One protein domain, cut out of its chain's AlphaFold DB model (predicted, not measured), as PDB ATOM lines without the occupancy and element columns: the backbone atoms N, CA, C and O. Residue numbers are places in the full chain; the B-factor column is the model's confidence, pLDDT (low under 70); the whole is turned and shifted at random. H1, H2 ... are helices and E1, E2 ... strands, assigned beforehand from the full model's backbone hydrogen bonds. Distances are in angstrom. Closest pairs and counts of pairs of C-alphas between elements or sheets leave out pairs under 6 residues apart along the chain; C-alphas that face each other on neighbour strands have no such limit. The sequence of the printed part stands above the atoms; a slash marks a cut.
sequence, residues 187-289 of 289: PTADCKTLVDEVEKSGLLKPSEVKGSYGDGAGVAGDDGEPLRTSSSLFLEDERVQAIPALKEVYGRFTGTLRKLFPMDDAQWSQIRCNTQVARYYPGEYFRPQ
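This is residues 187 to 289 of the 289 residues of the protein "Hypothetical protein" of Lotharella globosa (UniProt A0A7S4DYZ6). A short two-stranded antiparallel ribbon, E1 and E2, lies in the middle, with the two longer helices, H1 and H3, meeting at a steep angle toward one end and the long looped stretch of residues 202 to 230 at the other end. Residues 259 to 267, of which 265 to 267 belong to H4, stick out, and after E2 residues 280 to 289 run on to the looped end and turn aside there. The printed part has 103 residues, with four named helices and two named strands in the order H1, E1, H2, H3, H4, E2; the class is mostly helix, though only 49 of the 103 residues are in named elements. The whole is only just compact, close to loose, with a radius of gyration of the C-alphas of 15.1 A and spans of 40 by 33 by 24 A.

H1, residues 188 to 201, begins at C-alpha 188 (328.681, 235.767, 397.670) and measures 19.9 A from first to last C-alpha. After the long link comes E1, residues 231 to 234, 10.8 A. H2 is residues 238 to 241. H3, residues 244 to 260, is the longest helix at 24.7 A and begins at C-alpha 244 (315.410, 241.875, 408.361). H4 is residues 265 to 270. E2, residues 276 to 279, measures 9.9 A and ends at C-alpha 279 (329.209, 252.597, 397.060).

H1 touches H3 at a steep tilt of 45 degrees, opposite ways; H3 does so with residues 245 to 249 alone, and the closest C-alphas, of Asp 190 and Val 249, are 6.0 A apart. E1 and E2 are antiparallel at 161 degrees, with N 233 and O 277 2.9 A apart and N 279 and O 231 2.8 A apart, within hydrogen-bond range. Residues 205 to 206 pair antiparallel with residues 231 to 232 of E1. H1 and E2 are near each other, with 8 pairs of C-alphas within 10 A. H2 and H3 only just touch, only at the corner by their link, with 3 pairs of C-alphas within 8 A; the closest are those of Gln 241 and Lys 247, 5.2 A. H4 touches no helix, and H3 and H4 are apart. In H1, H3 and H4 every O i to N i+4 pair is within hydrogen-bond range; H2 is too short for such a pair.

The two C-alphas farthest apart, those of Asp 223 and Pro 244, are 41.4 A apart. The printed part has no cut and ends at residue 289, the chain's last. The link H1 to E1 is long, with 29 residues; the other links are tight. The mean pLDDT of the printed part is 82.1, and it is under 70 at residues 208 to 221, 272 to 273 and 289.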
ATOM      1  N   PRO A 187     330.119 235.377 402.311       90.31
ATOM      2  CA  PRO A 187     329.576 234.569 401.228       90.31
ATOM      3  C   PRO A 187     329.016 235.436 400.093       90.31
ATOM      4  O   PRO A 187     328.368 236.453 400.336       90.31
ATOM      5  N   THR A 188     329.172 235.007 398.837       92.62
ATOM      6  CA  THR A 188     328.681 235.767 397.670       92.62
ATOM      7  C   THR A 188     327.186 236.100 397.757       92.62
ATOM      8  O   THR A 188     326.771 237.188 397.359       92.62
ATOM      9  N   ALA A 189     326.374 235.190 398.306       93.31
ATOM     10  CA  ALA A 189     324.944 235.415 398.518       93.31
ATOM     11  C   ALA A 189     324.665 236.557 399.514       93.31
ATOM     12  O   ALA A 189     323.755 237.361 399.296       93.31
ATOM     13  N   ASP A 190     325.482 236.672 400.561       93.31
ATOM     14  CA  ASP A 190     325.382 237.735 401.561       93.31
ATOM     15  C   ASP A 190     325.854 239.071 400.990       93.31
ATOM     16  O   ASP A 190     325.184 240.081 401.188       93.31
ATOM     17  N   CYS A 191     326.933 239.083 400.196       92.81
ATOM     18  CA  CYS A 191     327.366 240.277 399.463       92.81
ATOM     19  C   CYS A 191     326.258 240.809 398.547       92.81
ATOM     20  O   CYS A 191     325.982 242.007 398.536       92.81
ATOM     21  N   LYS A 192     325.597 239.920 397.794       93.56
ATOM     22  CA  LYS A 192     324.483 240.303 396.921       93.56
ATOM     23  C   LYS A 192     323.308 240.865 397.726       93.56
ATOM     24  O   LYS A 192     322.788 241.917 397.376       93.56
ATOM     25  N   THR A 193     322.928 240.190 398.810       93.69
ATOM     26  CA  THR A 193     321.845 240.637 399.701       93.69
ATOM     27  C   THR A 193     322.150 242.007 400.303       93.69
ATOM     28  O   THR A 193     321.286 242.878 400.308       93.69
ATOM     29  N   LEU A 194     323.390 242.225 400.751       92.75
ATOM     30  CA  LEU A 194     323.849 243.502 401.288       92.75
ATOM     31  C   LEU A 194     323.684 244.622 400.257       92.75
ATOM     32  O   LEU A 194     323.084 245.644 400.569       92.75
ATOM     33  N   VAL A 195     324.178 244.422 399.033       91.69
ATOM     34  CA  VAL A 195     324.080 245.418 397.957       91.69
ATOM     35  C   VAL A 195     322.619 245.703 397.610       91.69
ATOM     36  O   VAL A 195     322.201 246.857 397.663       91.69
ATOM     37  N   ASP A 196     321.829 244.671 397.314       94.19
ATOM     38  CA  ASP A 196     320.448 244.839 396.855       94.19
ATOM     39  C   ASP A 196     319.574 245.552 397.897       94.19
ATOM     40  O   ASP A 196     318.828 246.474 397.561       94.19
ATOM     41  N   GLU A 197     319.671 245.158 399.168       95.12
ATOM     42  CA  GLU A 197     318.838 245.725 400.228       95.12
ATOM     43  C   GLU A 197     319.310 247.124 400.646       95.12
ATOM     44  O   GLU A 197     318.477 247.996 400.899       95.12
ATOM     45  N   VAL A 198     320.623 247.392 400.648       91.94
ATOM     46  CA  VAL A 198     321.142 248.751 400.876       91.94
ATOM     47  C   VAL A 198     320.684 249.695 399.762       91.94
ATOM     48  O   VAL A 198     320.228 250.801 400.057       91.94
ATOM     49  N   GLU A 199     320.730 249.272 398.498       91.31
ATOM     50  CA  GLU A 199     320.242 250.079 397.375       91.31
ATOM     51  C   GLU A 199     318.730 250.320 397.453       91.31
ATOM     52  O   GLU A 199     318.271 251.460 397.355       91.31
ATOM     53  N   LYS A 200     317.954 249.259 397.690       94.56
ATOM     54  CA  LYS A 200     316.491 249.318 397.798       94.56
ATOM     55  C   LYS A 200     316.014 250.158 398.980       94.56
ATOM     56  O   LYS A 200     314.941 250.753 398.900       94.56
ATOM     57  N   SER A 201     316.794 250.223 400.060       93.00
ATOM     58  CA  SER A 201     316.450 251.022 401.241       93.00
ATOM     59  C   SER A 201     316.348 252.522 400.945       93.00
ATOM     60  O   SER A 201     315.658 253.238 401.667       93.00
ATOM     61  N   GLY A 202     317.051 253.015 399.915       91.81
ATOM     62  CA  GLY A 202     317.172 254.448 399.640       91.81
ATOM     63  C   GLY A 202     317.906 255.234 400.737       91.81
ATOM     64  O   GLY A 202     317.852 256.461 400.742       91.81
ATOM     65  N   LEU A 203     318.577 254.552 401.675       89.44
ATOM     66  CA  LEU A 203     319.246 255.174 402.823       89.44
ATOM     67  C   LEU A 203     320.708 255.557 402.552       89.44
ATOM     68  O   LEU A 203     321.319 256.220 403.389       89.44
ATOM     69  N   LEU A 204     321.271 255.157 401.407       87.44
ATOM     70  CA  LEU A 204     322.608 255.576 400.981       87.44
ATOM     71  C   LEU A 204     322.660 257.099 400.836       87.44
ATOM     72  O   LEU A 204     321.931 257.680 400.035       87.44
ATOM     73  N   LYS A 205     323.564 257.735 401.581       85.12
ATOM     74  CA  LYS A 205     323.785 259.180 401.512       85.12
ATOM     75  C   LYS A 205     325.124 259.486 400.844       85.12
ATOM     76  O   LYS A 205     326.118 258.860 401.228       85.12
ATOM     77  N   PRO A 206     325.188 260.439 399.895       83.69
ATOM     78  CA  PRO A 206     326.456 260.952 399.382       83.69
ATOM     79  C   PRO A 206     327.370 261.420 400.520       83.69
ATOM     80  O   PRO A 206     326.898 261.912 401.546       83.69
ATOM     81  N   SER A 207     328.683 261.264 400.357       79.06
ATOM     82  CA  SER A 207     329.643 261.822 401.314       79.06
ATOM     83  C   SER A 207     329.624 263.347 401.215       79.06
ATOM     84  O   SER A 207     329.899 263.900 400.156       79.06
ATOM     85  N   GLU A 208     329.297 264.031 402.312       65.38
ATOM     86  CA  GLU A 208     329.258 265.494 402.367       65.38
ATOM     87  C   GLU A 208     330.492 266.043 403.078       65.38
ATOM     88  O   GLU A 208     330.749 265.683 404.223       65.38
ATOM     89  N   VAL A 209     331.219 266.965 402.441       55.75
ATOM     90  CA  VAL A 209     332.315 267.726 403.061       55.75
ATOM     91  C   VAL A 209     331.735 268.692 404.102       55.75
ATOM     92  O   VAL A 209     331.599 269.888 403.860       55.75
ATOM     93  N   LYS A 210     331.319 268.187 405.265       51.00
ATOM     94  CA  LYS A 210     330.937 269.019 406.406       51.00
ATOM     95  C   LYS A 210     331.745 268.601 407.618       51.00
ATOM     96  O   LYS A 210     331.713 267.455 408.051       51.00
ATOM     97  N   GLY A 211     332.507 269.566 408.129       44.22
ATOM     98  CA  GLY A 211     333.293 269.421 409.343       44.22
ATOM     99  C   GLY A 211     332.422 268.940 410.503       44.22
ATOM    100  O   GLY A 211     331.325 269.452 410.711       44.22
ATOM    101  N   SER A 212     332.970 267.986 411.252       38.38
ATOM    102  CA  SER A 212     332.353 267.158 412.298       38.38
ATOM    103  C   SER A 212     331.554 265.956 411.800       38.38
ATOM    104  O   SER A 212     330.458 266.076 411.268       38.38
ATOM    105  N   TYR A 213     332.128 264.780 412.088       42.59
ATOM    106  CA  TYR A 213     331.511 263.453 412.096       42.59
ATOM    107  C   TYR A 213     330.004 263.502 412.404       42.59
ATOM    108  O   TYR A 213     329.605 263.658 413.557       42.59
ATOM    109  N   GLY A 214     329.175 263.341 411.373       41.25
ATOM    110  CA  GLY A 214     327.726 263.271 411.516       41.25
ATOM    111  C   GLY A 214     327.041 263.011 410.178       41.25
ATOM    112  O   GLY A 214     327.124 263.817 409.262       41.25
ATOM    113  N   ASP A 215     326.373 261.863 410.084       41.41
ATOM    114  CA  ASP A 215     325.354 261.465 409.097       41.41
ATOM    115  C   ASP A 215     325.708 261.375 407.606       41.41
ATOM    116  O   ASP A 215     324.917 260.821 406.838       41.41
ATOM    117  N   GLY A 216     326.891 261.818 407.201       44.56
ATOM    118  CA  GLY A 216     327.478 261.590 405.886       44.56
ATOM    119  C   GLY A 216     328.973 261.809 406.017       44.56
ATOM    120  O   GLY A 216     329.409 262.936 406.197       44.56
ATOM    121  N   ALA A 217     329.762 260.735 406.026       48.78
ATOM    122  CA  ALA A 217     331.195 260.802 406.313       48.78
ATOM    123  C   ALA A 217     331.989 261.427 405.150       48.78
ATOM    124  O   ALA A 217     332.769 260.756 404.480       48.78
ATOM    125  N   GLY A 218     331.777 262.711 404.867       52.69
ATOM    126  CA  GLY A 218     332.756 263.466 404.110       52.69
ATOM    127  C   GLY A 218     333.839 263.959 405.047       52.69
ATOM    128  O   GLY A 218     333.608 264.492 406.132       52.69
ATOM    129  N   VAL A 219     335.055 263.710 404.602       59.47
ATOM    130  CA  VAL A 219     336.272 264.165 405.240       59.47
ATOM    131  C   VAL A 219     336.899 265.095 404.210       59.47
ATOM    132  O   VAL A 219     337.080 264.693 403.060       59.47
ATOM    133  N   ALA A 220     337.126 266.355 404.571       63.06
ATOM    134  CA  ALA A 220     337.895 267.265 403.728       63.06
ATOM    135  C   ALA A 220     339.380 266.974 403.935       63.06
ATOM    136  O   ALA A 220     339.792 266.685 405.062       63.06
ATOM    137  N   GLY A 221     340.171 267.056 402.872       65.44
ATOM    138  CA  GLY A 221     341.611 267.191 403.006       65.44
ATOM    139  C   GLY A 221     341.977 268.590 403.489       65.44
ATOM    140  O   GLY A 221     341.144 269.502 403.489       65.44
ATOM    141  N   ASP A 222     343.242 268.774 403.855       73.06
ATOM    142  CA  ASP A 222     343.781 270.084 404.245       73.06
ATOM    143  C   ASP A 222     343.716 271.119 403.101       73.06
ATOM    144  O   ASP A 222     343.755 272.325 403.338       73.06
ATOM    145  N   ASP A 223     343.576 270.649 401.860       74.88
ATOM    146  CA  ASP A 223     343.377 271.429 400.637       74.88
ATOM    147  C   ASP A 223     341.911 271.825 400.379       74.88
ATOM    148  O   ASP A 223     341.633 272.559 399.434       74.88
ATOM    149  N   GLY A 224     340.973 271.373 401.217       74.81
ATOM    150  CA  GLY A 224     339.537 271.613 401.051       74.81
ATOM    151  C   GLY A 224     338.852 270.676 400.052       74.81
ATOM    152  O   GLY A 224     337.628 270.732 399.921       74.81
ATOM    153  N   GLU A 225     339.602 269.786 399.399       79.88
ATOM    154  CA  GLU A 225     339.060 268.779 398.486       79.88
ATOM    155  C   GLU A 225     338.431 267.610 399.264       79.88
ATOM    156  O   GLU A 225     338.880 267.271 400.368       79.88
ATOM    157  N   PRO A 226     337.395 266.940 398.723       78.56
ATOM    158  CA  PRO A 226     336.828 265.767 399.367       78.56
ATOM    159  C   PRO A 226     337.838 264.616 399.348       78.56
ATOM    160  O   PRO A 226     338.306 264.193 398.292       78.56
ATOM    161  N   LEU A 227     338.113 264.034 400.515       82.56
ATOM    162  CA  LEU A 227     338.862 262.778 400.625       82.56
ATOM    163  C   LEU A 227     338.023 261.577 400.205       82.56
ATOM    164  O   LEU A 227     338.561 260.501 399.974       82.56
ATOM    165  N   ARG A 228     336.701 261.733 400.122       84.94
ATOM    166  CA  ARG A 228     335.796 260.662 399.735       84.94
ATOM    167  C   ARG A 228     334.573 261.207 399.021       84.94
ATOM    168  O   ARG A 228     333.916 262.107 399.538       84.94
ATOM    169  N   THR A 229     334.236 260.597 397.889       87.62
ATOM    170  CA  THR A 229     333.083 260.981 397.057       87.62
ATOM    171  C   THR A 229     332.020 259.883 396.924       87.62
ATOM    172  O   THR A 229     331.013 260.098 396.265       87.62
ATOM    173  N   SER A 230     332.178 258.739 397.605       88.50
ATOM    174  CA  SER A 230     331.180 257.653 397.634       88.50
ATOM    175  C   SER A 230     329.860 258.037 398.297       88.50
ATOM    176  O   SER A 230     329.828 258.888 399.189       88.50
ATOM    177  N   SER A 231     328.810 257.263 398.028       88.38
ATOM    178  CA  SER A 231     327.640 257.183 398.914       88.38
ATOM    179  C   SER A 231     327.837 256.125 400.000       88.38
ATOM    180  O   SER A 231     328.405 255.072 399.730       88.38
ATOM    181  N   SER A 232     327.380 256.365 401.229       88.00
ATOM    182  CA  SER A 232     327.601 255.437 402.344       88.00
ATOM    183  C   SER A 232     326.412 255.294 403.286       88.00
ATOM    184  O   SER A 232     325.530 256.151 403.330       88.00
ATOM    185  N   LEU A 233     326.419 254.198 404.040       87.12
ATOM    186  CA  LEU A 233     325.436 253.853 405.058       87.12
ATOM    187  C   LEU A 233     326.120 253.063 406.177       87.12
ATOM    188  O   LEU A 233     326.944 252.193 405.896       87.12
ATOM    189  N   PHE A 234     325.780 253.351 407.432       87.81
ATOM    190  CA  PHE A 234     326.202 252.537 408.571       87.81
ATOM    191  C   PHE A 234     325.183 251.431 408.819       87.81
ATOM    192  O   PHE A 234     323.980 251.692 408.833       87.81
ATOM    193  N   LEU A 235     325.654 250.199 409.009       86.88
ATOM    194  CA  LEU A 235     324.770 249.061 409.233       86.88
ATOM    195  C   LEU A 235     324.123 249.108 410.613       86.88
ATOM    196  O   LEU A 235     323.033 248.577 410.772       86.88
ATOM    197  N   GLU A 236     324.731 249.783 411.585       85.12
ATOM    198  CA  GLU A 236     324.195 249.965 412.936       85.12
ATOM    199  C   GLU A 236     323.034 250.974 413.019       85.12
ATOM    200  O   GLU A 236     322.402 251.073 414.069       85.12
ATOM    201  N   ASP A 237     322.731 251.715 411.945       82.62
ATOM    202  CA  ASP A 237     321.586 252.634 411.893       82.62
ATOM    203  C   ASP A 237     320.279 251.873 412.172       82.62
ATOM    204  O   ASP A 237     320.000 250.840 411.558       82.62
ATOM    205  N   GLU A 238     319.449 252.383 413.084       87.56
ATOM    206  CA  GLU A 238     318.199 251.730 413.498       87.56
ATOM    207  C   GLU A 238     317.265 251.439 412.316       87.56
ATOM    208  O   GLU A 238     316.585 250.411 412.289       87.56
ATOM    209  N   ARG A 239     317.267 252.302 411.294       86.31
ATOM    210  CA  ARG A 239     316.467 252.130 410.074       86.31
ATOM    211  C   ARG A 239     316.993 250.991 409.209       86.31
ATOM    212  O   ARG A 239     316.210 250.326 408.540       86.31
ATOM    213  N   VAL A 240     318.302 250.751 409.239       85.56
ATOM    214  CA  VAL A 240     318.942 249.618 408.558       85.56
ATOM    215  C   VAL A 240     318.692 248.331 409.327       85.56
ATOM    216  O   VAL A 240     318.317 247.322 408.736       85.56
ATOM    217  N   GLN A 241     318.799 248.379 410.654       89.56
ATOM    218  CA  GLN A 241     318.487 247.253 411.536       89.56
ATOM    219  C   GLN A 241     317.003 246.853 411.506       89.56
ATOM    220  O   GLN A 241     316.666 245.717 411.848       89.56
ATOM    221  N   ALA A 242     316.115 247.749 411.064       92.06
ATOM    222  CA  ALA A 242     314.711 247.445 410.803       92.06
ATOM    223  C   ALA A 242     314.485 246.608 409.526       92.06
ATOM    224  O   ALA A 242     313.398 246.059 409.357       92.06
ATOM    225  N   ILE A 243     315.487 246.472 408.644       95.62
ATOM    226  CA  ILE A 243     315.427 245.643 407.432       95.62
ATOM    227  C   ILE A 243     315.923 244.225 407.784       95.62
ATOM    228  O   ILE A 243     317.124 244.043 408.003       95.62
ATOM    229  N   PRO A 244     315.049 243.192 407.824       96.19
ATOM    230  CA  PRO A 244     315.410 241.875 408.361       96.19
ATOM    231  C   PRO A 244     316.606 241.221 407.665       96.19
ATOM    232  O   PRO A 244     317.493 240.699 408.334       96.19
ATOM    233  N   ALA A 245     316.665 241.306 406.333       95.06
ATOM    234  CA  ALA A 245     317.751 240.731 405.545       95.06
ATOM    235  C   ALA A 245     319.112 241.380 405.861       95.06
ATOM    236  O   ALA A 245     320.110 240.680 406.017       95.06
ATOM    237  N   LEU A 246     319.153 242.709 406.029       93.38
ATOM    238  CA  LEU A 246     320.382 243.422 406.391       93.38
ATOM    239  C   LEU A 246     320.821 243.102 407.816       93.38
ATOM    240  O   LEU A 246     322.008 242.885 408.049       93.38
ATOM    241  N   LYS A 247     319.875 243.004 408.754       93.62
ATOM    242  CA  LYS A 247     320.160 242.579 410.128       93.62
ATOM    243  C   LYS A 247     320.778 241.180 410.177       93.62
ATOM    244  O   LYS A 247     321.725 240.948 410.924       93.62
ATOM    245  N   GLU A 248     320.261 240.253 409.374       94.19
ATOM    246  CA  GLU A 248     320.754 238.877 409.310       94.19
ATOM    247  C   GLU A 248     322.176 238.798 408.730       94.19
ATOM    248  O   GLU A 248     323.064 238.191 409.335       94.19
ATOM    249  N   VAL A 249     322.416 239.479 407.601       93.25
ATOM    250  CA  VAL A 249     323.746 239.582 406.978       93.25
ATOM    251  C   VAL A 249     324.741 240.246 407.930       93.25
ATOM    252  O   VAL A 249     325.852 239.750 408.109       93.25
ATOM    253  N   TYR A 250     324.336 241.326 408.601       91.56
ATOM    254  CA  TYR A 250     325.170 242.016 409.582       91.56
ATOM    255  C   TYR A 250     325.544 241.113 410.771       91.56
ATOM    256  O   TYR A 250     326.701 241.088 411.200       91.56
ATOM    257  N   GLY A 251     324.603 240.305 411.266       91.12
ATOM    258  CA  GLY A 251     324.868 239.310 412.307       91.12
ATOM    259  C   GLY A 251     325.899 238.257 411.882       91.12
ATOM    260  O   GLY A 251     326.810 237.933 412.645       91.12
ATOM    261  N   ARG A 252     325.817 237.752 410.644       92.31
ATOM    262  CA  ARG A 252     326.816 236.807 410.107       92.31
ATOM    263  C   ARG A 252     328.185 237.450 409.923       92.31
ATOM    264  O   ARG A 252     329.197 236.855 410.295       92.31
ATOM    265  N   PHE A 253     328.220 238.666 409.390       90.31
ATOM    266  CA  PHE A 253     329.447 239.435 409.209       90.31
ATOM    267  C   PHE A 253     330.167 239.680 410.543       90.31
ATOM    268  O   PHE A 253     331.345 239.357 410.680       90.31
ATOM    269  N   THR A 254     329.451 240.166 411.560       88.31
ATOM    270  CA  THR A 254     330.019 240.406 412.898       88.31
ATOM    271  C   THR A 254     330.460 239.113 413.581       88.31
ATOM    272  O   THR A 254     331.529 239.072 414.191       88.31
ATOM    273  N   GLY A 255     329.700 238.025 413.423       90.00
ATOM    274  CA  GLY A 255     330.111 236.696 413.875       90.00
ATOM    275  C   GLY A 255     331.396 236.204 413.201       90.00
ATOM    276  O   GLY A 255     332.208 235.537 413.838       90.00
ATOM    277  N   THR A 256     331.615 236.561 411.937       91.69
ATOM    278  CA  THR A 256     332.830 236.208 411.189       91.69
ATOM    279  C   THR A 256     334.024 237.062 411.618       91.69
ATOM    280  O   THR A 256     335.091 236.518 411.894       91.69
ATOM    281  N   LEU A 257     333.832 238.373 411.808       89.94
ATOM    282  CA  LEU A 257     334.846 239.262 412.389       89.94
ATOM    283  C   LEU A 257     335.326 238.782 413.762       89.94
ATOM    284  O   LEU A 257     336.524 238.786 414.023       89.94
ATOM    285  N   ARG A 258     334.411 238.312 414.615       90.19
ATOM    286  CA  ARG A 258     334.731 237.755 415.941       90.19
ATOM    287  C   ARG A 258     335.569 236.477 415.892       90.19
ATOM    288  O   ARG A 258     336.296 236.201 416.838       90.19
ATOM    289  N   LYS A 259     335.489 235.704 414.806       92.12
ATOM    290  CA  LYS A 259     336.349 234.527 414.590       92.12
ATOM    291  C   LYS A 259     337.741 234.909 414.089       92.12
ATOM    292  O   LYS A 259     338.696 234.195 414.384       92.12
ATOM    293  N   LEU A 260     337.837 235.994 413.316       91.50
ATOM    294  CA  LEU A 260     339.104 236.511 412.803       91.50
ATOM    295  C   LEU A 260     339.888 237.268 413.883       91.50
ATOM    296  O   LEU A 260     341.100 237.122 413.968       91.50
ATOM    297  N   PHE A 261     339.197 238.027 414.733       89.62
ATOM    298  CA  PHE A 261     339.790 238.774 415.840       89.62
ATOM    299  C   PHE A 261     339.253 238.218 417.169       89.62
ATOM    300  O   PHE A 261     338.182 238.650 417.613       89.62
ATOM    301  N   PRO A 262     339.941 237.232 417.782       86.50
ATOM    302  CA  PRO A 262     339.478 236.514 418.969       86.50
ATOM    303  C   PRO A 262     339.607 237.381 420.229       86.50
ATOM    304  O   PRO A 262     340.444 237.157 421.097       86.50
ATOM    305  N   MET A 263     338.761 238.398 420.308       85.69
ATOM    306  CA  MET A 263     338.683 239.337 421.418       85.69
ATOM    307  C   MET A 263     337.472 239.018 422.293       85.69
ATOM    308  O   MET A 263     336.440 238.551 421.799       85.69
ATOM    309  N   ASP A 264     337.583 239.287 423.590       86.88
ATOM    310  CA  ASP A 264     336.463 239.173 424.517       86.88
ATOM    311  C   ASP A 264     335.447 240.320 424.344       86.88
ATOM    312  O   ASP A 264     335.684 241.311 423.645       86.88
ATOM    313  N   ASP A 265     334.275 240.195 424.968       85.38
ATOM    314  CA  ASP A 265     333.222 241.210 424.850       85.38
ATOM    315  C   ASP A 265     333.629 242.575 425.424       85.38
ATOM    316  O   ASP A 265     333.150 243.606 424.944       85.38
ATOM    317  N   ALA A 266     334.523 242.612 426.416       84.44
ATOM    318  CA  ALA A 266     335.010 243.866 426.974       84.44
ATOM    319  C   ALA A 266     335.912 244.590 425.965       84.44
ATOM    320  O   ALA A 266     335.746 245.792 425.757       84.44
ATOM    321  N   GLN A 267     336.797 243.869 425.283       83.00
ATOM    322  CA  GLN A 267     337.626 244.376 424.195       83.00
ATOM    323  C   GLN A 267     336.761 244.822 423.008       83.00
ATOM    324  O   GLN A 267     336.892 245.956 422.551       83.00
ATOM    325  N   TRP A 268     335.799 244.000 422.572       81.62
ATOM    326  CA  TRP A 268     334.856 244.381 421.511       81.62
ATOM    327  C   TRP A 268     334.055 245.637 421.860       81.62
ATOM    328  O   TRP A 268     333.833 246.471 420.989       81.62
ATOM    329  N   SER A 269     333.663 245.818 423.125       79.12
ATOM    330  CA  SER A 269     332.938 247.021 423.561       79.12
ATOM    331  C   SER A 269     333.772 248.307 423.495       79.12
ATOM    332  O   SER A 269     333.215 249.404 423.417       79.12
ATOM    333  N   GLN A 270     335.102 248.188 423.530       75.62
ATOM    334  CA  GLN A 270     336.021 249.323 423.415       75.62
ATOM    335  C   GLN A 270     336.269 249.709 421.957       75.62
ATOM    336  O   GLN A 270     336.568 250.870 421.670       75.62
ATOM    337  N   ILE A 271     336.108 248.762 421.034       74.12
ATOM    338  CA  ILE A 271     336.256 249.015 419.609       74.12
ATOM    339  C   ILE A 271     334.961 249.633 419.085       74.12
ATOM    340  O   ILE A 271     333.932 248.976 418.935       74.12
ATOM    341  N   ARG A 272     335.023 250.922 418.747       62.94
ATOM    342  CA  ARG A 272     333.950 251.592 418.006       62.94
ATOM    343  C   ARG A 272     334.052 251.243 416.525       62.94
ATOM    344  O   ARG A 272     334.484 252.063 415.719       62.94
ATOM    345  N   CYS A 273     333.674 250.018 416.181       64.56
ATOM    346  CA  CYS A 273     333.435 249.632 414.797       64.56
ATOM    347  C   CYS A 273     332.034 250.084 414.409       64.56
ATOM    348  O   CYS A 273     331.062 249.443 414.795       64.56
ATOM    349  N   ASN A 274     331.939 251.163 413.635       76.50
ATOM    350  CA  ASN A 274     330.744 251.380 412.834       76.50
ATOM    351  C   ASN A 274     330.993 250.720 411.479       76.50
ATOM    352  O   ASN A 274     331.886 251.122 410.729       76.50
ATOM    353  N   THR A 275     330.229 249.685 411.182       84.44
ATOM    354  CA  THR A 275     330.308 248.926 409.947       84.44
ATOM    355  C   THR A 275     329.676 249.746 408.847       84.44
ATOM    356  O   THR A 275     328.469 249.983 408.825       84.44
ATOM    357  N   GLN A 276     330.505 250.194 407.914       87.00
ATOM    358  CA  GLN A 276     330.073 251.057 406.832       87.00
ATOM    359  C   GLN A 276     330.024 250.290 405.513       87.00
ATOM    360  O   GLN A 276     330.995 249.652 405.107       87.00
ATOM    361  N   VAL A 277     328.908 250.429 404.803       89.19
ATOM    362  CA  VAL A 277     328.815 250.101 403.382       89.19
ATOM    363  C   VAL A 277     329.050 251.383 402.596       89.19
ATOM    364  O   VAL A 277     328.389 252.393 402.847       89.19
ATOM    365  N   ALA A 278     329.990 251.349 401.655       90.19
ATOM    366  CA  ALA A 278     330.280 252.453 400.750       90.19
ATOM    367  C   ALA A 278     330.122 251.996 399.295       90.19
ATOM    368  O   ALA A 278     330.626 250.943 398.906       90.19
ATOM    369  N   ARG A 279     329.425 252.800 398.492       89.44
ATOM    370  CA  ARG A 279     329.209 252.597 397.060       89.44
ATOM    371  C   ARG A 279     329.975 253.656 396.281       89.44
ATOM    372  O   ARG A 279     329.770 254.841 396.528       89.44
ATOM    373  N   TYR A 280     330.788 253.195 395.334       90.00
ATOM    374  CA  TYR A 280     331.541 254.031 394.405       90.00
ATOM    375  C   TYR A 280     331.014 253.825 392.980       90.00
ATOM    376  O   TYR A 280     330.985 252.698 392.479       90.00
ATOM    377  N   TYR A 281     330.590 254.903 392.331       89.19
ATOM    378  CA  TYR A 281     330.310 254.966 390.898       89.19
ATOM    379  C   TYR A 281     331.572 255.341 390.103       89.19
ATOM    380  O   TYR A 281     332.547 255.817 390.686       89.19
ATOM    381  N   PRO A 282     331.596 255.142 388.769       93.44
ATOM    382  CA  PRO A 282     332.715 255.591 387.944       93.44
ATOM    383  C   PRO A 282     333.031 257.077 388.172       93.44
ATOM    384  O   PRO A 282     332.153 257.924 388.034       93.44
ATOM    385  N   GLY A 283     334.286 257.375 388.516       89.75
ATOM    386  CA  GLY A 283     334.752 258.725 388.855       89.75
ATOM    387  C   GLY A 283     334.706 259.070 390.349       89.75
ATOM    388  O   GLY A 283     335.329 260.049 390.751       89.75
ATOM    389  N   GLU A 284     334.040 258.270 391.187       87.38
ATOM    390  CA  GLU A 284     334.099 258.413 392.646       87.38
ATOM    391  C   GLU A 284     335.359 257.740 393.217       87.38
ATOM    392  O   GLU A 284     335.863 256.753 392.677       87.38
ATOM    393  N   TYR A 285     335.877 258.265 394.325       87.00
ATOM    394  CA  TYR A 285     337.168 257.875 394.886       87.00
ATOM    395  C   TYR A 285     337.232 258.037 396.408       87.00
ATOM    396  O   TYR A 285     336.417 258.726 397.031       87.00
ATOM    397  N   PHE A 286     338.241 257.388 396.991       85.69
ATOM    398  CA  PHE A 286     338.728 257.608 398.349       85.69
ATOM    399  C   PHE A 286     340.219 257.942 398.267       85.69
ATOM    400  O   PHE A 286     341.004 257.130 397.771       85.69
ATOM    401  N   ARG A 287     340.608 259.136 398.711       81.31
ATOM    402  CA  ARG A 287     341.991 259.613 398.699       81.31
ATOM    403  C   ARG A 287     342.653 259.305 400.048       81.31
ATOM    404  O   ARG A 287     342.046 259.591 401.081       81.31
ATOM    405  N   PRO A 288     343.884 258.767 400.060       77.44
ATOM    406  CA  PRO A 288     344.693 258.708 401.274       77.44
ATOM    407  C   PRO A 288     344.884 260.109 401.880       77.44
ATOM    408  O   PRO A 288     344.944 261.094 401.140       77.44
ATOM    409  N   GLN A 289     344.959 260.187 403.209       63.66
ATOM    410  CA  GLN A 289     345.425 261.384 403.916       63.66
ATOM    411  C   GLN A 289     346.948 261.388 404.005       63.66
ATOM    412  O   GLN A 289     347.516 260.283 404.172       63.66
TER     413      GLN A 289